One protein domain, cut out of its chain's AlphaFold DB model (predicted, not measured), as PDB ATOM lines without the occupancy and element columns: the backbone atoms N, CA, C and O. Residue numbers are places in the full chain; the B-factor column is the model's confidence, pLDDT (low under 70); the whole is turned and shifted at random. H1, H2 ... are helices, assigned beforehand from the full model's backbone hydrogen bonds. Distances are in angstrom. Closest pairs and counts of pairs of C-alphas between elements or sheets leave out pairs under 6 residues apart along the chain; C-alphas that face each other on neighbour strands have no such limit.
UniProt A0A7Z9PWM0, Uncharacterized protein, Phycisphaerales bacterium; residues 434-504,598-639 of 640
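Overview. This is residues 434 to 504 and 598 to 639 of the 640 residues of an uncharacterized protein of Phycisphaerales bacterium (UniProt A0A7Z9PWM0). A helical hairpin of the two longest helices, H6 and H7, packs on H2 in the middle of the model, and the three make a small bundle, helices side by side at shallow tilts. H3 packs on H2 away from H6 and H7, H4 folds back along H3 from the end of the long axis opposite to the H6 to H7 link, H5 crosses H2 steeply, and the short H1 makes a corner with H2. The printed part has 113 residues with seven named helices, H1 to H7 in order along the chain, and no named strand; the class is all helix, with 85 residues in the helices. The whole is compact, with a radius of gyration of the C-alphas of 14.7 A, yet elongated in outline, spanning 48 by 27 by 27 A.

Along the chain. H6 is residues 598 to 614, 24.0 A from first to last C-alpha, beginning at C-alpha 598 at (-25.509, -57.895, -56.928). H7 is residues 621 to 637, 24.4 A long, ending at C-alpha 637 at (-31.727, -57.933, -47.206). H2 is residues 441 to 453 and measures 18.3 A. H3 is residues 457 to 472 and measures 22.3 A. H4 is residues 479 to 489, 15.4 A long. H5 is residues 496 to 502, 10.1 A long. H1 is residues 434 to 437, 5.3 A long, beginning at C-alpha 434 at (-12.153, -43.474, -45.445).

Arrangement. H6 and H7 touch as a helical hairpin, opposite ways at a shallow tilt of 10 degrees; their closest C-alphas, those of Asp 607 and Arg 627, are 6.0 A apart. H2 is the hub, touching five other helices. H2 and H6 touch and run the same way at a shallow tilt of 26 degrees, the closest C-alphas being those of Arg 446 and Ala 604, 7.2 A apart. H2 touches H7 with residues 447 to 451 alone, and H7 touches H2 with residues 627 to 631 alone; they run opposite ways at a shallow tilt of 25 degrees, and their closest C-alphas, of Met 447 and Leu 631, are 7.2 A apart. H2 and H3 are a helical hairpin at a shallow tilt of 14 degrees, and the C-alphas of Ala 451 and Phe 460, their closest, are 5.1 A apart. H3 is apart from both H6 and H7. H3 and H4 are another helical hairpin, also at 14 degrees, with closest C-alphas of Lys 468 and Ala 486 at 5.1 A, while H4 and H2 are apart. H5 touches H2 at a steep tilt of 59 degrees, opposite ways, with the closest C-alphas, of Leu 445 and His 497, 5.7 A apart. H1 and H2 only just touch, with 3 pairs of C-alphas within 8 A, and only at the corner; the closest are those of Leu 435 and Ser 441, 6.3 A apart. H1 and H4 are close but not clearly touching: the C-alphas of Leu 434 and Leu 485 are 6.8 A apart. In H2, H3, H4, H5, H6 and H7 every O i to N i+4 pair is within hydrogen-bond range, and H1 is too short for such a pair.

Size, cuts and confidence. The two C-alphas farthest apart, those of Ala 478 and Asp 618, are 49.3 A apart. Residues 505 to 597 are not printed, and C-alphas 504 and 598 are 20.5 A apart across this cut. Of the links that are printed whole, none is long; those from H1 to H2 and from H2 to H3 are tight. The mean pLDDT of the printed part is 89.8, that of H5 is 75, and no printed residue is under 70.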
ATOM      1  N   LEU A 434     -11.028 -42.604 -45.792       85.44
ATOM      2  CA  LEU A 434     -12.153 -43.474 -45.445       85.44
ATOM      3  C   LEU A 434     -12.471 -44.497 -46.548       85.44
ATOM      4  O   LEU A 434     -12.704 -45.666 -46.248       85.44
ATOM      5  N   LEU A 435     -12.477 -44.081 -47.820       83.06
ATOM      6  CA  LEU A 435     -12.795 -44.975 -48.936       83.06
ATOM      7  C   LEU A 435     -11.670 -45.979 -49.190       83.06
ATOM      8  O   LEU A 435     -11.949 -47.133 -49.511       83.06
ATOM      9  N   LEU A 436     -10.412 -45.557 -49.028       81.44
ATOM     10  CA  LEU A 436      -9.248 -46.433 -49.176       81.44
ATOM     11  C   LEU A 436      -9.234 -47.530 -48.104       81.44
ATOM     12  O   LEU A 436      -8.919 -48.684 -48.395       81.44
ATOM     13  N   GLN A 437      -9.588 -47.173 -46.871       82.81
ATOM     14  CA  GLN A 437      -9.540 -48.080 -45.729       82.81
ATOM     15  C   GLN A 437     -10.816 -48.915 -45.578       82.81
ATOM     16  O   GLN A 437     -10.741 -50.067 -45.147       82.81
ATOM     17  N   GLU A 438     -11.987 -48.378 -45.922       87.25
ATOM     18  CA  GLU A 438     -13.286 -49.062 -45.873       87.25
ATOM     19  C   GLU A 438     -14.056 -48.885 -47.188       87.25
ATOM     20  O   GLU A 438     -14.986 -48.080 -47.258       87.25
ATOM     21  N   PRO A 439     -13.749 -49.664 -48.237       86.31
ATOM     22  CA  PRO A 439     -14.461 -49.592 -49.513       86.31
ATOM     23  C   PRO A 439     -15.989 -49.748 -49.398       86.31
ATOM     24  O   PRO A 439     -16.726 -49.186 -50.211       86.31
ATOM     25  N   ARG A 440     -16.504 -50.454 -48.374       88.75
ATOM     26  CA  ARG A 440     -17.958 -50.598 -48.154       88.75
ATOM     27  C   ARG A 440     -18.636 -49.300 -47.726       88.75
ATOM     28  O   ARG A 440     -19.841 -49.176 -47.937       88.75
ATOM     29  N   SER A 441     -17.895 -48.319 -47.209       90.00
ATOM     30  CA  SER A 441     -18.431 -46.984 -46.902       90.00
ATOM     31  C   SER A 441     -19.061 -46.317 -48.130       90.00
ATOM     32  O   SER A 441     -20.031 -45.573 -47.993       90.00
ATOM     33  N   LEU A 442     -18.616 -46.669 -49.346       89.75
ATOM     34  CA  LEU A 442     -19.225 -46.215 -50.596       89.75
ATOM     35  C   LEU A 442     -20.703 -46.637 -50.719       89.75
ATOM     36  O   LEU A 442     -21.517 -45.882 -51.255       89.75
ATOM     37  N   LYS A 443     -21.082 -47.803 -50.175       92.19
ATOM     38  CA  LYS A 443     -22.487 -48.238 -50.114       92.19
ATOM     39  C   LYS A 443     -23.299 -47.336 -49.194       92.19
ATOM     40  O   LYS A 443     -24.380 -46.893 -49.578       92.19
ATOM     41  N   SER A 444     -22.762 -47.021 -48.016       92.19
ATOM     42  CA  SER A 444     -23.398 -46.109 -47.061       92.19
ATOM     43  C   SER A 444     -23.566 -44.714 -47.653       92.19
ATOM     44  O   SER A 444     -24.674 -44.191 -47.638       92.19
ATOM     45  N   LEU A 445     -22.525 -44.158 -48.284       91.94
ATOM     46  CA  LEU A 445     -22.611 -42.870 -48.983       91.94
ATOM     47  C   LEU A 445     -23.695 -42.874 -50.068       91.94
ATOM     48  O   LEU A 445     -24.420 -41.890 -50.222       91.94
ATOM     49  N   ARG A 446     -23.854 -43.988 -50.794       93.25
ATOM     50  CA  ARG A 446     -24.906 -44.113 -51.805       93.25
ATOM     51  C   ARG A 446     -26.309 -44.165 -51.198       93.25
ATOM     52  O   ARG A 446     -27.229 -43.587 -51.775       93.25
ATOM     53  N   MET A 447     -26.487 -44.832 -50.060       94.00
ATOM     54  CA  MET A 447     -27.765 -44.849 -49.340       94.00
ATOM     55  C   MET A 447     -28.088 -43.477 -48.730       94.00
ATOM     56  O   MET A 447     -29.221 -43.013 -48.850       94.00
ATOM     57  N   ILE A 448     -27.087 -42.798 -48.156       93.44
ATOM     58  CA  ILE A 448     -27.191 -41.423 -47.639       93.44
ATOM     59  C   ILE A 448     -27.631 -40.473 -48.761       93.44
ATOM     60  O   ILE A 448     -28.551 -39.680 -48.563       93.44
ATOM     61  N   GLN A 449     -27.057 -40.605 -49.966       92.81
ATOM     62  CA  GLN A 449     -27.523 -39.874 -51.149       92.81
ATOM     63  C   GLN A 449     -29.014 -40.101 -51.407       92.81
ATOM     64  O   GLN A 449     -29.748 -39.138 -51.622       92.81
ATOM     65  N   THR A 450     -29.469 -41.359 -51.423       94.38
ATOM     66  CA  THR A 450     -30.885 -41.662 -51.669       94.38
ATOM     67  C   THR A 450     -31.765 -40.982 -50.631       94.38
ATOM     68  O   THR A 450     -32.705 -40.300 -51.025       94.38
ATOM     69  N   ALA A 451     -31.437 -41.115 -49.340       94.62
ATOM     70  CA  ALA A 451     -32.189 -40.505 -48.243       94.62
ATOM     71  C   ALA A 451     -32.263 -38.972 -48.366       94.62
ATOM     72  O   ALA A 451     -33.349 -38.402 -48.240       94.62
ATOM     73  N   ALA A 452     -31.142 -38.320 -48.699       92.06
ATOM     74  CA  ALA A 452     -31.093 -36.881 -48.956       92.06
ATOM     75  C   ALA A 452     -31.998 -36.480 -50.135       92.06
ATOM     76  O   ALA A 452     -32.832 -35.587 -50.016       92.06
ATOM     77  N   GLU A 453     -31.899 -37.177 -51.271       91.56
ATOM     78  CA  GLU A 453     -32.653 -36.842 -52.486       91.56
ATOM     79  C   GLU A 453     -34.171 -37.082 -52.381       91.56
ATOM     80  O   GLU A 453     -34.937 -36.484 -53.142       91.56
ATOM     81  N   ILE A 454     -34.617 -37.957 -51.473       93.38
ATOM     82  CA  ILE A 454     -36.045 -38.172 -51.179       93.38
ATOM     83  C   ILE A 454     -36.554 -37.310 -50.010       93.38
ATOM     84  O   ILE A 454     -37.731 -37.403 -49.661       93.38
ATOM     85  N   GLY A 455     -35.686 -36.496 -49.398       92.25
ATOM     86  CA  GLY A 455     -36.022 -35.625 -48.270       92.25
ATOM     87  C   GLY A 455     -36.281 -36.357 -46.948       92.25
ATOM     88  O   GLY A 455     -36.936 -35.807 -46.062       92.25
ATOM     89  N   ASP A 456     -35.797 -37.594 -46.794       93.94
ATOM     90  CA  ASP A 456     -36.001 -38.401 -45.587       93.94
ATOM     91  C   ASP A 456     -34.902 -38.119 -44.554       93.94
ATOM     92  O   ASP A 456     -33.905 -38.835 -44.442       93.94
ATOM     93  N   LYS A 457     -35.073 -37.020 -43.812       93.62
ATOM     94  CA  LYS A 457     -34.078 -36.528 -42.844       93.62
ATOM     95  C   LYS A 457     -33.813 -37.497 -41.692       93.62
ATOM     96  O   LYS A 457     -32.709 -37.499 -41.154       93.62
ATOM     97  N   THR A 458     -34.807 -38.293 -41.301       95.00
ATOM     98  CA  THR A 458     -34.643 -39.305 -40.250       95.00
ATOM     99  C   THR A 458     -33.741 -40.419 -40.754       95.00
ATOM    100  O   THR A 458     -32.704 -40.681 -40.152       95.00
ATOM    101  N   LEU A 459     -34.071 -40.991 -41.914       94.25
ATOM    102  CA  LEU A 459     -33.271 -42.047 -42.525       94.25
ATOM    103  C   LEU A 459     -31.857 -41.577 -42.888       94.25
ATOM    104  O   LEU A 459     -30.904 -42.339 -42.755       94.25
ATOM    105  N   PHE A 460     -31.705 -40.323 -43.320       93.56
ATOM    106  CA  PHE A 460     -30.397 -39.717 -43.561       93.56
ATOM    107  C   PHE A 460     -29.511 -39.791 -42.313       93.56
ATOM    108  O   PHE A 460     -28.382 -40.269 -42.395       93.56
ATOM    109  N   ARG A 461     -30.039 -39.360 -41.158       93.62
ATOM    110  CA  ARG A 461     -29.306 -39.382 -39.883       93.62
ATOM    111  C   ARG A 461     -29.016 -40.803 -39.419       93.62
ATOM    112  O   ARG A 461     -27.887 -41.075 -39.043       93.62
ATOM    113  N   GLU A 462     -29.982 -41.718 -39.533       94.50
ATOM    114  CA  GLU A 462     -29.758 -43.137 -39.220       94.50
ATOM    115  C   GLU A 462     -28.586 -43.718 -40.024       94.50
ATOM    116  O   GLU A 462     -27.690 -44.334 -39.462       94.50
ATOM    117  N   LEU A 463     -28.555 -43.490 -41.341       94.25
ATOM    118  CA  LEU A 463     -27.492 -44.007 -42.208       94.25
ATOM    119  C   LEU A 463     -26.134 -43.343 -41.943       94.25
ATOM    120  O   LEU A 463     -25.088 -43.979 -42.107       94.25
ATOM    121  N   GLN A 464     -26.142 -42.068 -41.554       93.12
ATOM    122  CA  GLN A 464     -24.947 -41.353 -41.119       93.12
ATOM    123  C   GLN A 464     -24.400 -41.937 -39.809       93.12
ATOM    124  O   GLN A 464     -23.201 -42.209 -39.724       93.12
ATOM    125  N   ASP A 465     -25.266 -42.194 -38.829       94.62
ATOM    126  CA  ASP A 465     -24.909 -42.816 -37.550       94.62
ATOM    127  C   ASP A 465     -24.440 -44.270 -37.730       94.62
ATOM    128  O   ASP A 465     -23.476 -44.691 -37.083       94.62
ATOM    129  N   ASP A 466     -25.044 -45.020 -38.661       93.50
ATOM    130  CA  ASP A 466     -24.611 -46.368 -39.049       93.50
ATOM    131  C   ASP A 466     -23.182 -46.337 -39.629       93.50
ATOM    132  O   ASP A 466     -22.317 -47.124 -39.227       93.50
ATOM    133  N   LEU A 467     -22.896 -45.407 -40.552       93.12
ATOM    134  CA  LEU A 467     -21.554 -45.236 -41.121       93.12
ATOM    135  C   LEU A 467     -20.544 -44.795 -40.055       93.12
ATOM    136  O   LEU A 467     -19.425 -45.304 -40.016       93.12
ATOM    137  N   LYS A 468     -20.938 -43.882 -39.166       94.38
ATOM    138  CA  LYS A 468     -20.088 -43.424 -38.066       94.38
ATOM    139  C   LYS A 468     -19.738 -44.581 -37.132       94.38
ATOM    140  O   LYS A 468     -18.562 -44.803 -36.851       94.38
ATOM    141  N   SER A 469     -20.735 -45.367 -36.734       94.00
ATOM    142  CA  SER A 469     -20.557 -46.556 -35.895       94.00
ATOM    143  C   SER A 469     -19.651 -47.590 -36.564       94.00
ATOM    144  O   SER A 469     -18.797 -48.184 -35.906       94.00
ATOM    145  N   MET A 470     -19.785 -47.779 -37.882       92.00
ATOM    146  CA  MET A 470     -18.899 -48.648 -38.661       92.00
ATOM    147  C   MET A 470     -17.439 -48.199 -38.547       92.00
ATOM    148  O   MET A 470     -16.577 -49.036 -38.294       92.00
ATOM    149  N   VAL A 471     -17.161 -46.897 -38.685       93.25
ATOM    150  CA  VAL A 471     -15.810 -46.333 -38.524       93.25
ATOM    151  C   VAL A 471     -15.311 -46.514 -37.089       93.25
ATOM    152  O   VAL A 471     -14.206 -47.012 -36.884       93.25
ATOM    153  N   GLU A 472     -16.126 -46.196 -36.083       93.19
ATOM    154  CA  GLU A 472     -15.774 -46.307 -34.658       93.19
ATOM    155  C   GLU A 472     -15.453 -47.743 -34.203       93.19
ATOM    156  O   GLU A 472     -14.723 -47.940 -33.226       93.19
ATOM    157  N   GLN A 473     -15.926 -48.756 -34.929       92.81
ATOM    158  CA  GLN A 473     -15.646 -50.168 -34.649       92.81
ATOM    159  C   GLN A 473     -14.369 -50.697 -35.332       92.81
ATOM    160  O   GLN A 473     -13.941 -51.822 -35.048       92.81
ATOM    161  N   ARG A 474     -13.720 -49.908 -36.199       89.44
ATOM    162  CA  ARG A 474     -12.501 -50.303 -36.923       89.44
ATOM    163  C   ARG A 474     -11.275 -50.328 -36.008       89.44
ATOM    164  O   ARG A 474     -10.651 -49.306 -35.723       89.44
ATOM    165  N   LYS A 475     -10.908 -51.524 -35.543       87.94
ATOM    166  CA  LYS A 475      -9.732 -51.748 -34.673       87.94
ATOM    167  C   LYS A 475      -8.394 -51.702 -35.409       87.94
ATOM    168  O   LYS A 475      -7.359 -51.592 -34.767       87.94
ATOM    169  N   ASP A 476      -8.421 -51.834 -36.727       85.25
ATOM    170  CA  ASP A 476      -7.254 -51.707 -37.594       85.25
ATOM    171  C   ASP A 476      -6.865 -50.242 -37.844       85.25
ATOM    172  O   ASP A 476      -5.725 -49.982 -38.216       85.25
ATOM    173  N   LEU A 477      -7.777 -49.295 -37.591       85.75
ATOM    174  CA  LEU A 477      -7.474 -47.868 -37.607       85.75
ATOM    175  C   LEU A 477      -6.884 -47.417 -36.278       85.75
ATOM    176  O   LEU A 477      -7.310 -47.848 -35.197       85.75
ATOM    177  N   ALA A 478      -5.945 -46.481 -36.363       85.62
ATOM    178  CA  ALA A 478      -5.433 -45.819 -35.183       85.62
ATOM    179  C   ALA A 478      -6.561 -45.070 -34.445       85.62
ATOM    180  O   ALA A 478      -7.481 -44.562 -35.093       85.62
ATOM    181  N   PRO A 479      -6.526 -44.991 -33.100       88.31
ATOM    182  CA  PRO A 479      -7.570 -44.322 -32.326       88.31
ATOM    183  C   PRO A 479      -7.903 -42.900 -32.780       88.31
ATOM    184  O   PRO A 479      -9.084 -42.556 -32.856       88.31
ATOM    185  N   ASP A 480      -6.897 -42.101 -33.128       86.44
ATOM    186  CA  ASP A 480      -7.132 -40.732 -33.583       86.44
ATOM    187  C   ASP A 480      -7.667 -40.649 -35.005       86.44
ATOM    188  O   ASP A 480      -8.624 -39.909 -35.222       86.44
ATOM    189  N   ASP A 481      -7.129 -41.437 -35.940       87.25
ATOM    190  CA  ASP A 481      -7.650 -41.517 -37.311       87.25
ATOM    191  C   ASP A 481      -9.126 -41.927 -37.275       87.25
ATOM    192  O   ASP A 481      -9.987 -41.295 -37.886       87.25
ATOM    193  N   ARG A 482      -9.453 -42.926 -36.451       91.44
ATOM    194  CA  ARG A 482     -10.825 -43.385 -36.242       91.44
ATOM    195  C   ARG A 482     -11.738 -42.280 -35.715       91.44
ATOM    196  O   ARG A 482     -12.840 -42.106 -36.229       91.44
ATOM    197  N   LYS A 483     -11.297 -41.528 -34.704       91.94
ATOM    198  CA  LYS A 483     -12.069 -40.414 -34.132       91.94
ATOM    199  C   LYS A 483     -12.242 -39.265 -35.130       91.94
ATOM    200  O   LYS A 483     -13.327 -38.683 -35.207       91.94
ATOM    201  N   ALA A 484     -11.191 -38.934 -35.873       91.75
ATOM    202  CA  ALA A 484     -11.205 -37.883 -36.879       91.75
ATOM    203  C   ALA A 484     -12.181 -38.240 -38.010       91.75
ATOM    204  O   ALA A 484     -13.129 -37.496 -38.256       91.75
ATOM    205  N   LEU A 485     -12.054 -39.440 -38.585       92.19
ATOM    206  CA  LEU A 485     -12.944 -39.924 -39.642       92.19
ATOM    207  C   LEU A 485     -14.403 -40.016 -39.172       92.19
ATOM    208  O   LEU A 485     -15.303 -39.597 -39.896       92.19
ATOM    209  N   ALA A 486     -14.656 -40.497 -37.950       93.00
ATOM    210  CA  ALA A 486     -16.003 -40.525 -37.370       93.00
ATOM    211  C   ALA A 486     -16.603 -39.116 -37.200       93.00
ATOM    212  O   ALA A 486     -17.809 -38.930 -37.375       93.00
ATOM    213  N   THR A 487     -15.767 -38.117 -36.893       91.75
ATOM    214  CA  THR A 487     -16.179 -36.705 -36.846       91.75
ATOM    215  C   THR A 487     -16.588 -36.227 -38.237       91.75
ATOM    216  O   THR A 487     -17.694 -35.712 -38.386       91.75
ATOM    217  N   SER A 488     -15.766 -36.480 -39.259       89.56
ATOM    218  CA  SER A 488     -16.063 -36.074 -40.639       89.56
ATOM    219  C   SER A 488     -17.299 -36.773 -41.220       89.56
ATOM    220  O   SER A 488     -18.083 -36.156 -41.939       89.56
ATOM    221  N   VAL A 489     -17.556 -38.034 -40.855       89.81
ATOM    222  CA  VAL A 489     -18.815 -38.711 -41.216       89.81
ATOM    223  C   VAL A 489     -20.023 -37.961 -40.649       89.81
ATOM    224  O   VAL A 489     -21.016 -37.780 -41.355       89.81
ATOM    225  N   GLY A 490     -19.929 -37.470 -39.410       85.75
ATOM    226  CA  GLY A 490     -20.976 -36.673 -38.763       85.75
ATOM    227  C   GLY A 490     -21.246 -35.316 -39.425       85.75
ATOM    228  O   GLY A 490     -22.277 -34.708 -39.148       85.75
ATOM    229  N   THR A 491     -20.367 -34.857 -40.318       83.81
ATOM    230  CA  THR A 491     -20.490 -33.573 -41.028       83.81
ATOM    231  C   THR A 491     -20.837 -33.744 -42.506       83.81
ATOM    232  O   THR A 491     -20.869 -32.764 -43.248       83.81
ATOM    233  N   ILE A 492     -21.097 -34.977 -42.961       85.12
ATOM    234  CA  ILE A 492     -21.612 -35.236 -44.310       85.12
ATOM    235  C   ILE A 492     -22.954 -34.514 -44.467       85.12
ATOM    236  O   ILE A 492     -23.914 -34.801 -43.752       85.12
ATOM    237  N   ASP A 493     -23.015 -33.594 -45.425       81.19
ATOM    238  CA  ASP A 493     -24.219 -32.857 -45.799       81.19
ATOM    239  C   ASP A 493     -24.931 -33.498 -47.015       81.19
ATOM    240  O   ASP A 493     -24.551 -34.553 -47.544       81.19
ATOM    241  N   GLU A 494     -25.989 -32.844 -47.498       77.31
ATOM    242  CA  GLU A 494     -26.774 -33.291 -48.658       77.31
ATOM    243  C   GLU A 494     -26.023 -33.192 -50.007       77.31
ATOM    244  O   GLU A 494     -26.577 -33.546 -51.051       77.31
ATOM    245  N   VAL A 495     -24.770 -32.725 -50.039       77.69
ATOM    246  CA  VAL A 495     -23.984 -32.527 -51.272       77.69
ATOM    247  C   VAL A 495     -22.665 -33.310 -51.249       77.69
ATOM    248  O   VAL A 495     -22.195 -33.757 -52.302       77.69
ATOM    249  N   ALA A 496     -22.109 -33.574 -50.069       76.88
ATOM    250  CA  ALA A 496     -20.817 -34.213 -49.845       76.88
ATOM    251  C   ALA A 496     -20.719 -35.591 -50.514       76.88
ATOM    252  O   ALA A 496     -19.685 -35.941 -51.078       76.88
ATOM    253  N   HIS A 497     -21.800 -36.371 -50.554       74.69
ATOM    254  CA  HIS A 497     -21.799 -37.673 -51.232       74.69
ATOM    255  C   HIS A 497     -21.516 -37.562 -52.746       74.69
ATOM    256  O   HIS A 497     -20.796 -38.395 -53.298       74.69
ATOM    257  N   LYS A 498     -22.021 -36.515 -53.425       74.50
ATOM    258  CA  LYS A 498     -21.742 -36.274 -54.856       74.50
ATOM    259  C   LYS A 498     -20.292 -35.877 -55.056       74.50
ATOM    260  O   LYS A 498     -19.669 -36.327 -56.012       74.50
ATOM    261  N   PHE A 499     -19.776 -35.037 -54.166       75.19
ATOM    262  CA  PHE A 499     -18.396 -34.584 -54.219       75.19
ATOM    263  C   PHE A 499     -17.413 -35.755 -54.102       75.19
ATOM    264  O   PHE A 499     -16.563 -35.928 -54.972       75.19
ATOM    265  N   ASN A 500     -17.598 -36.622 -53.106       75.69
ATOM    266  CA  ASN A 500     -16.709 -37.761 -52.870       75.69
ATOM    267  C   ASN A 500     -16.761 -38.809 -53.990       75.69
ATOM    268  O   ASN A 500     -15.723 -39.296 -54.424       75.69
ATOM    269  N   ALA A 501     -17.948 -39.125 -54.517       75.06
ATOM    270  CA  ALA A 501     -18.073 -40.112 -55.589       75.06
ATOM    271  C   ALA A 501     -17.502 -39.627 -56.937       75.06
ATOM    272  O   ALA A 501     -16.964 -40.430 -57.694       75.06
ATOM    273  N   ARG A 502     -17.567 -38.320 -57.238       74.31
ATOM    274  CA  ARG A 502     -17.000 -37.744 -58.478       74.31
ATOM    275  C   ARG A 502     -15.478 -37.810 -58.553       74.31
ATOM    276  O   ARG A 502     -14.920 -37.687 -59.636       74.31
ATOM    277  N   ARG A 503     -14.810 -37.974 -57.414       74.88
ATOM    278  CA  ARG A 503     -13.349 -37.966 -57.316       74.88
ATOM    279  C   ARG A 503     -12.701 -39.302 -57.689       74.88
ATOM    280  O   ARG A 503     -11.491 -39.351 -57.858       74.88
ATOM    281  N   ILE A 504     -13.485 -40.367 -57.888       74.44
ATOM    282  CA  ILE A 504     -12.986 -41.680 -58.335       74.44
ATOM    283  C   ILE A 504     -12.799 -41.684 -59.862       74.44
ATOM    284  O   ILE A 504     -13.474 -42.432 -60.560       74.44
ATOM    285  N   ARG A 598     -24.400 -57.929 -55.972       95.00
ATOM    286  CA  ARG A 598     -25.509 -57.895 -56.928       95.00
ATOM    287  C   ARG A 598     -26.721 -57.168 -56.372       95.00
ATOM    288  O   ARG A 598     -27.373 -56.453 -57.134       95.00
ATOM    289  N   ASP A 599     -27.006 -57.329 -55.086       95.06
ATOM    290  CA  ASP A 599     -28.181 -56.732 -54.457       95.06
ATOM    291  C   ASP A 599     -27.981 -55.228 -54.315       95.06
ATOM    292  O   ASP A 599     -28.835 -54.451 -54.753       95.06
ATOM    293  N   PHE A 600     -26.803 -54.810 -53.845       95.94
ATOM    294  CA  PHE A 600     -26.436 -53.398 -53.782       95.94
ATOM    295  C   PHE A 600     -26.420 -52.748 -55.166       95.94
ATOM    296  O   PHE A 600     -27.016 -51.690 -55.369       95.94
ATOM    297  N   THR A 601     -25.761 -53.379 -56.139       95.69
ATOM    298  CA  THR A 601     -25.646 -52.832 -57.497       95.69
ATOM    299  C   THR A 601     -27.022 -52.691 -58.145       95.69
ATOM    300  O   THR A 601     -27.318 -51.664 -58.759       95.69
ATOM    301  N   ARG A 602     -27.905 -53.682 -57.966       96.38
ATOM    302  CA  ARG A 602     -29.290 -53.621 -58.443       96.38
ATOM    303  C   ARG A 602     -30.063 -52.484 -57.776       96.38
ATOM    304  O   ARG A 602     -30.715 -51.721 -58.488       96.38
ATOM    305  N   PHE A 603     -29.978 -52.360 -56.450       96.94
ATOM    306  CA  PHE A 603     -30.564 -51.254 -55.689       96.94
ATOM    307  C   PHE A 603     -30.105 -49.898 -56.248       96.94
ATOM    308  O   PHE A 603     -30.927 -49.083 -56.670       96.94
ATOM    309  N   ALA A 604     -28.792 -49.678 -56.314       96.12
ATOM    310  CA  ALA A 604     -28.206 -48.382 -56.627       96.12
ATOM    311  C   ALA A 604     -28.511 -47.927 -58.061       96.12
ATOM    312  O   ALA A 604     -28.847 -46.759 -58.272       96.12
ATOM    313  N   LEU A 605     -28.449 -48.844 -59.037       96.44
ATOM    314  CA  LEU A 605     -28.758 -48.546 -60.439       96.44
ATOM    315  C   LEU A 605     -30.244 -48.229 -60.648       96.44
ATOM    316  O   LEU A 605     -30.573 -47.277 -61.361       96.44
ATOM    317  N   LEU A 606     -31.145 -48.988 -60.011       96.50
ATOM    318  CA  LEU A 606     -32.582 -48.709 -60.066       96.50
ATOM    319  C   LEU A 606     -32.912 -47.371 -59.395       96.50
ATOM    320  O   LEU A 606     -33.657 -46.573 -59.966       96.50
ATOM    321  N   ASP A 607     -32.326 -47.084 -58.231       96.25
ATOM    322  CA  ASP A 607     -32.518 -45.803 -57.551       96.25
ATOM    323  C   ASP A 607     -31.980 -44.628 -58.382       96.25
ATOM    324  O   ASP A 607     -32.649 -43.604 -58.508       96.25
ATOM    325  N   ALA A 608     -30.814 -44.778 -59.019       93.75
ATOM    326  CA  ALA A 608     -30.247 -43.755 -59.898       93.75
ATOM    327  C   ALA A 608     -31.150 -43.473 -61.114       93.75
ATOM    328  O   ALA A 608     -31.314 -42.318 -61.521       93.75
ATOM    329  N   GLN A 609     -31.782 -44.506 -61.682       94.56
ATOM    330  CA  GLN A 609     -32.778 -44.344 -62.745       94.56
ATOM    331  C   GLN A 609     -34.023 -43.597 -62.244       94.56
ATOM    332  O   GLN A 609     -34.500 -42.680 -62.915       94.56
ATOM    333  N   LEU A 610     -34.533 -43.958 -61.063       94.12
ATOM    334  CA  LEU A 610     -35.691 -43.299 -60.454       94.12
ATOM    335  C   LEU A 610     -35.394 -41.838 -60.092       94.12
ATOM    336  O   LEU A 610     -36.231 -40.980 -60.350       94.12
ATOM    337  N   SER A 611     -34.198 -41.525 -59.589       92.06
ATOM    338  CA  SER A 611     -33.754 -40.148 -59.313       92.06
ATOM    339  C   SER A 611     -33.781 -39.274 -60.575       92.06
ATOM    340  O   SER A 611     -34.235 -38.129 -60.542       92.06
ATOM    341  N   LYS A 612     -33.377 -39.822 -61.731       90.19
ATOM    342  CA  LYS A 612     -33.495 -39.121 -63.023       90.19
ATOM    343  C   LYS A 612     -34.954 -38.873 -63.409       90.19
ATOM    344  O   LYS A 612     -35.272 -37.776 -63.849       90.19
ATOM    345  N   GLN A 613     -35.836 -39.855 -63.222       90.19
ATOM    346  CA  GLN A 613     -37.269 -39.708 -63.509       90.19
ATOM    347  C   GLN A 613     -37.950 -38.702 -62.572       90.19
ATOM    348  O   GLN A 613     -38.770 -37.915 -63.031       90.19
ATOM    349  N   GLN A 614     -37.573 -38.681 -61.288       88.62
ATOM    350  CA  GLN A 614     -38.087 -37.743 -60.285       88.62
ATOM    351  C   GLN A 614     -37.924 -36.284 -60.725       88.62
ATOM    352  O   GLN A 614     -38.803 -35.471 -60.479       88.62
ATOM    353  N   LYS A 615     -36.821 -35.962 -61.413       86.50
ATOM    354  CA  LYS A 615     -36.517 -34.610 -61.912       86.50
ATOM    355  C   LYS A 615     -37.321 -34.202 -63.152       86.50
ATOM    356  O   LYS A 615     -37.229 -33.053 -63.563       86.50
ATOM    357  N   LEU A 616     -38.045 -35.135 -63.774       87.88
ATOM    358  CA  LEU A 616     -38.756 -34.935 -65.042       87.88
ATOM    359  C   LEU A 616     -40.284 -34.943 -64.891       87.88
ATOM    360  O   LEU A 616     -40.981 -34.829 -65.895       87.88
ATOM    361  N   VAL A 617     -40.810 -35.127 -63.677       88.88
ATOM    362  CA  VAL A 617     -42.253 -35.233 -63.424       88.88
ATOM    363  C   VAL A 617     -42.745 -34.107 -62.521       88.88
ATOM    364  O   VAL A 617     -42.069 -33.733 -61.569       88.88
ATOM    365  N   ASP A 618     -43.963 -33.629 -62.779       78.31
ATOM    366  CA  ASP A 618     -44.577 -32.535 -62.010       78.31
ATOM    367  C   ASP A 618     -45.003 -32.964 -60.594       78.31
ATOM    368  O   ASP A 618     -45.083 -32.139 -59.688       78.31
ATOM    369  N   ASN A 619     -45.265 -34.261 -60.385       84.25
ATOM    370  CA  ASN A 619     -45.576 -34.836 -59.076       84.25
ATOM    371  C   ASN A 619     -44.639 -36.028 -58.774       84.25
ATOM    372  O   ASN A 619     -44.885 -37.145 -59.251       84.25
ATOM    373  N   PRO A 620     -43.565 -35.813 -57.990       90.62
ATOM    374  CA  PRO A 620     -42.557 -36.832 -57.716       90.62
ATOM    375  C   PRO A 620     -42.956 -37.857 -56.640       90.62
ATOM    376  O   PRO A 620     -42.221 -38.828 -56.456       90.62
ATOM    377  N   ASP A 621     -44.095 -37.712 -55.951       92.19
ATOM    378  CA  ASP A 621     -44.410 -38.470 -54.726       92.19
ATOM    379  C   ASP A 621     -44.426 -39.988 -54.933       92.19
ATOM    380  O   ASP A 621     -43.905 -40.750 -54.116       92.19
ATOM    381  N   LYS A 622     -44.965 -40.454 -56.067       91.62
ATOM    382  CA  LYS A 622     -44.971 -41.888 -56.410       91.62
ATOM    383  C   LYS A 622     -43.559 -42.436 -56.615       91.62
ATOM    384  O   LYS A 622     -43.285 -43.583 -56.266       91.62
ATOM    385  N   ILE A 623     -42.667 -41.628 -57.191       92.94
ATOM    386  CA  ILE A 623     -41.269 -42.006 -57.419       92.94
ATOM    387  C   ILE A 623     -40.523 -42.008 -56.085       92.94
ATOM    388  O   ILE A 623     -39.833 -42.980 -55.789       92.94
ATOM    389  N   ILE A 624     -40.736 -40.990 -55.249       94.31
ATOM    390  CA  ILE A 624     -40.192 -40.901 -53.889       94.31
ATOM    391  C   ILE A 624     -40.598 -42.126 -53.056       94.31
ATOM    392  O   ILE A 624     -39.734 -42.776 -52.468       94.31
ATOM    393  N   ALA A 625     -41.880 -42.505 -53.061       93.88
ATOM    394  CA  ALA A 625     -42.368 -43.683 -52.341       93.88
ATOM    395  C   ALA A 625     -41.691 -44.978 -52.824       93.88
ATOM    396  O   ALA A 625     -41.269 -45.802 -52.012       93.88
ATOM    397  N   LYS A 626     -41.519 -45.135 -54.143       95.06
ATOM    398  CA  LYS A 626     -40.832 -46.293 -54.726       95.06
ATOM    399  C   LYS A 626     -39.349 -46.347 -54.350       95.06
ATOM    400  O   LYS A 626     -38.846 -47.425 -54.051       95.06
ATOM    401  N   ARG A 627     -38.655 -45.204 -54.351       96.62
ATOM    402  CA  ARG A 627     -37.250 -45.100 -53.924       96.62
ATOM    403  C   ARG A 627     -37.087 -45.432 -52.440       96.62
ATOM    404  O   ARG A 627     -36.177 -46.174 -52.085       96.62
ATOM    405  N   ARG A 628     -38.007 -44.958 -51.590       96.19
ATOM    406  CA  ARG A 628     -38.038 -45.302 -50.160       96.19
ATOM    407  C   ARG A 628     -38.196 -46.809 -49.951       96.19
ATOM    408  O   ARG A 628     -37.401 -47.385 -49.218       96.19
ATOM    409  N   GLN A 629     -39.161 -47.440 -50.625       95.50
ATOM    410  CA  GLN A 629     -39.354 -48.893 -50.545       95.50
ATOM    411  C   GLN A 629     -38.101 -49.648 -51.002       95.50
ATOM    412  O   GLN A 629     -37.631 -50.535 -50.305       95.50
ATOM    413  N   LEU A 630     -37.514 -49.244 -52.130       96.00
ATOM    414  CA  LEU A 630     -36.313 -49.870 -52.683       96.00
ATOM    415  C   LEU A 630     -35.121 -49.822 -51.706       96.00
ATOM    416  O   LEU A 630     -34.386 -50.800 -51.582       96.00
ATOM    417  N   LEU A 631     -34.936 -48.701 -51.001       95.75
ATOM    418  CA  LEU A 631     -33.915 -48.566 -49.959       95.75
ATOM    419  C   LEU A 631     -34.226 -49.431 -48.728       95.75
ATOM    420  O   LEU A 631     -33.319 -50.052 -48.179       95.75
ATOM    421  N   GLN A 632     -35.490 -49.504 -48.308       94.44
ATOM    422  CA  GLN A 632     -35.914 -50.359 -47.193       94.44
ATOM    423  C   GLN A 632     -35.707 -51.847 -47.500       94.44
ATOM    424  O   GLN A 632     -35.131 -52.549 -46.672       94.44
ATOM    425  N   ASP A 633     -36.096 -52.298 -48.693       94.31
ATOM    426  CA  ASP A 633     -35.921 -53.682 -49.148       94.31
ATOM    427  C   ASP A 633     -34.440 -54.078 -49.132       94.31
ATOM    428  O   ASP A 633     -34.080 -55.139 -48.621       94.31
ATOM    429  N   TYR A 634     -33.564 -53.202 -49.639       94.88
ATOM    430  CA  TYR A 634     -32.124 -53.442 -49.609       94.88
ATOM    431  C   TYR A 634     -31.583 -53.501 -48.176       94.88
ATOM    432  O   TYR A 634     -30.842 -54.421 -47.849       94.88
ATOM    433  N   ARG A 635     -31.973 -52.576 -47.286       93.00
ATOM    434  CA  ARG A 635     -31.537 -52.618 -45.874       93.00
ATOM    435  C   ARG A 635     -31.969 -53.915 -45.185       93.00
ATOM    436  O   ARG A 635     -31.171 -54.503 -44.464       93.00
ATOM    437  N   GLN A 636     -33.199 -54.370 -45.423       91.06
ATOM    438  CA  GLN A 636     -33.717 -55.622 -44.862       91.06
ATOM    439  C   GLN A 636     -32.972 -56.851 -45.393       91.06
ATOM    440  O   GLN A 636     -32.775 -57.808 -44.652       91.06
ATOM    441  N   SER A 637     -32.508 -56.825 -46.647       90.50
ATOM    442  CA  SER A 637     -31.727 -57.933 -47.206       90.50
ATOM    443  C   SER A 637     -30.310 -58.036 -46.633       90.50
ATOM    444  O   SER A 637     -29.677 -59.069 -46.805       90.50
ATOM    445  N   GLN A 638     -29.799 -56.988 -45.975       85.25
ATOM    446  CA  GLN A 638     -28.487 -57.015 -45.317       85.25
ATOM    447  C   GLN A 638     -28.539 -57.575 -43.888       85.25
ATOM    448  O   GLN A 638     -27.491 -57.875 -43.319       85.25
ATOM    449  N   THR A 639     -29.728 -57.662 -43.282       76.94
ATOM    450  CA  THR A 639     -29.916 -58.131 -41.898       76.94
ATOM    451  C   THR A 639     -30.481 -59.548 -41.798       76.94
ATOM    452  O   THR A 639     -30.494 -60.105 -40.698       76.94
TER     453      THR A 639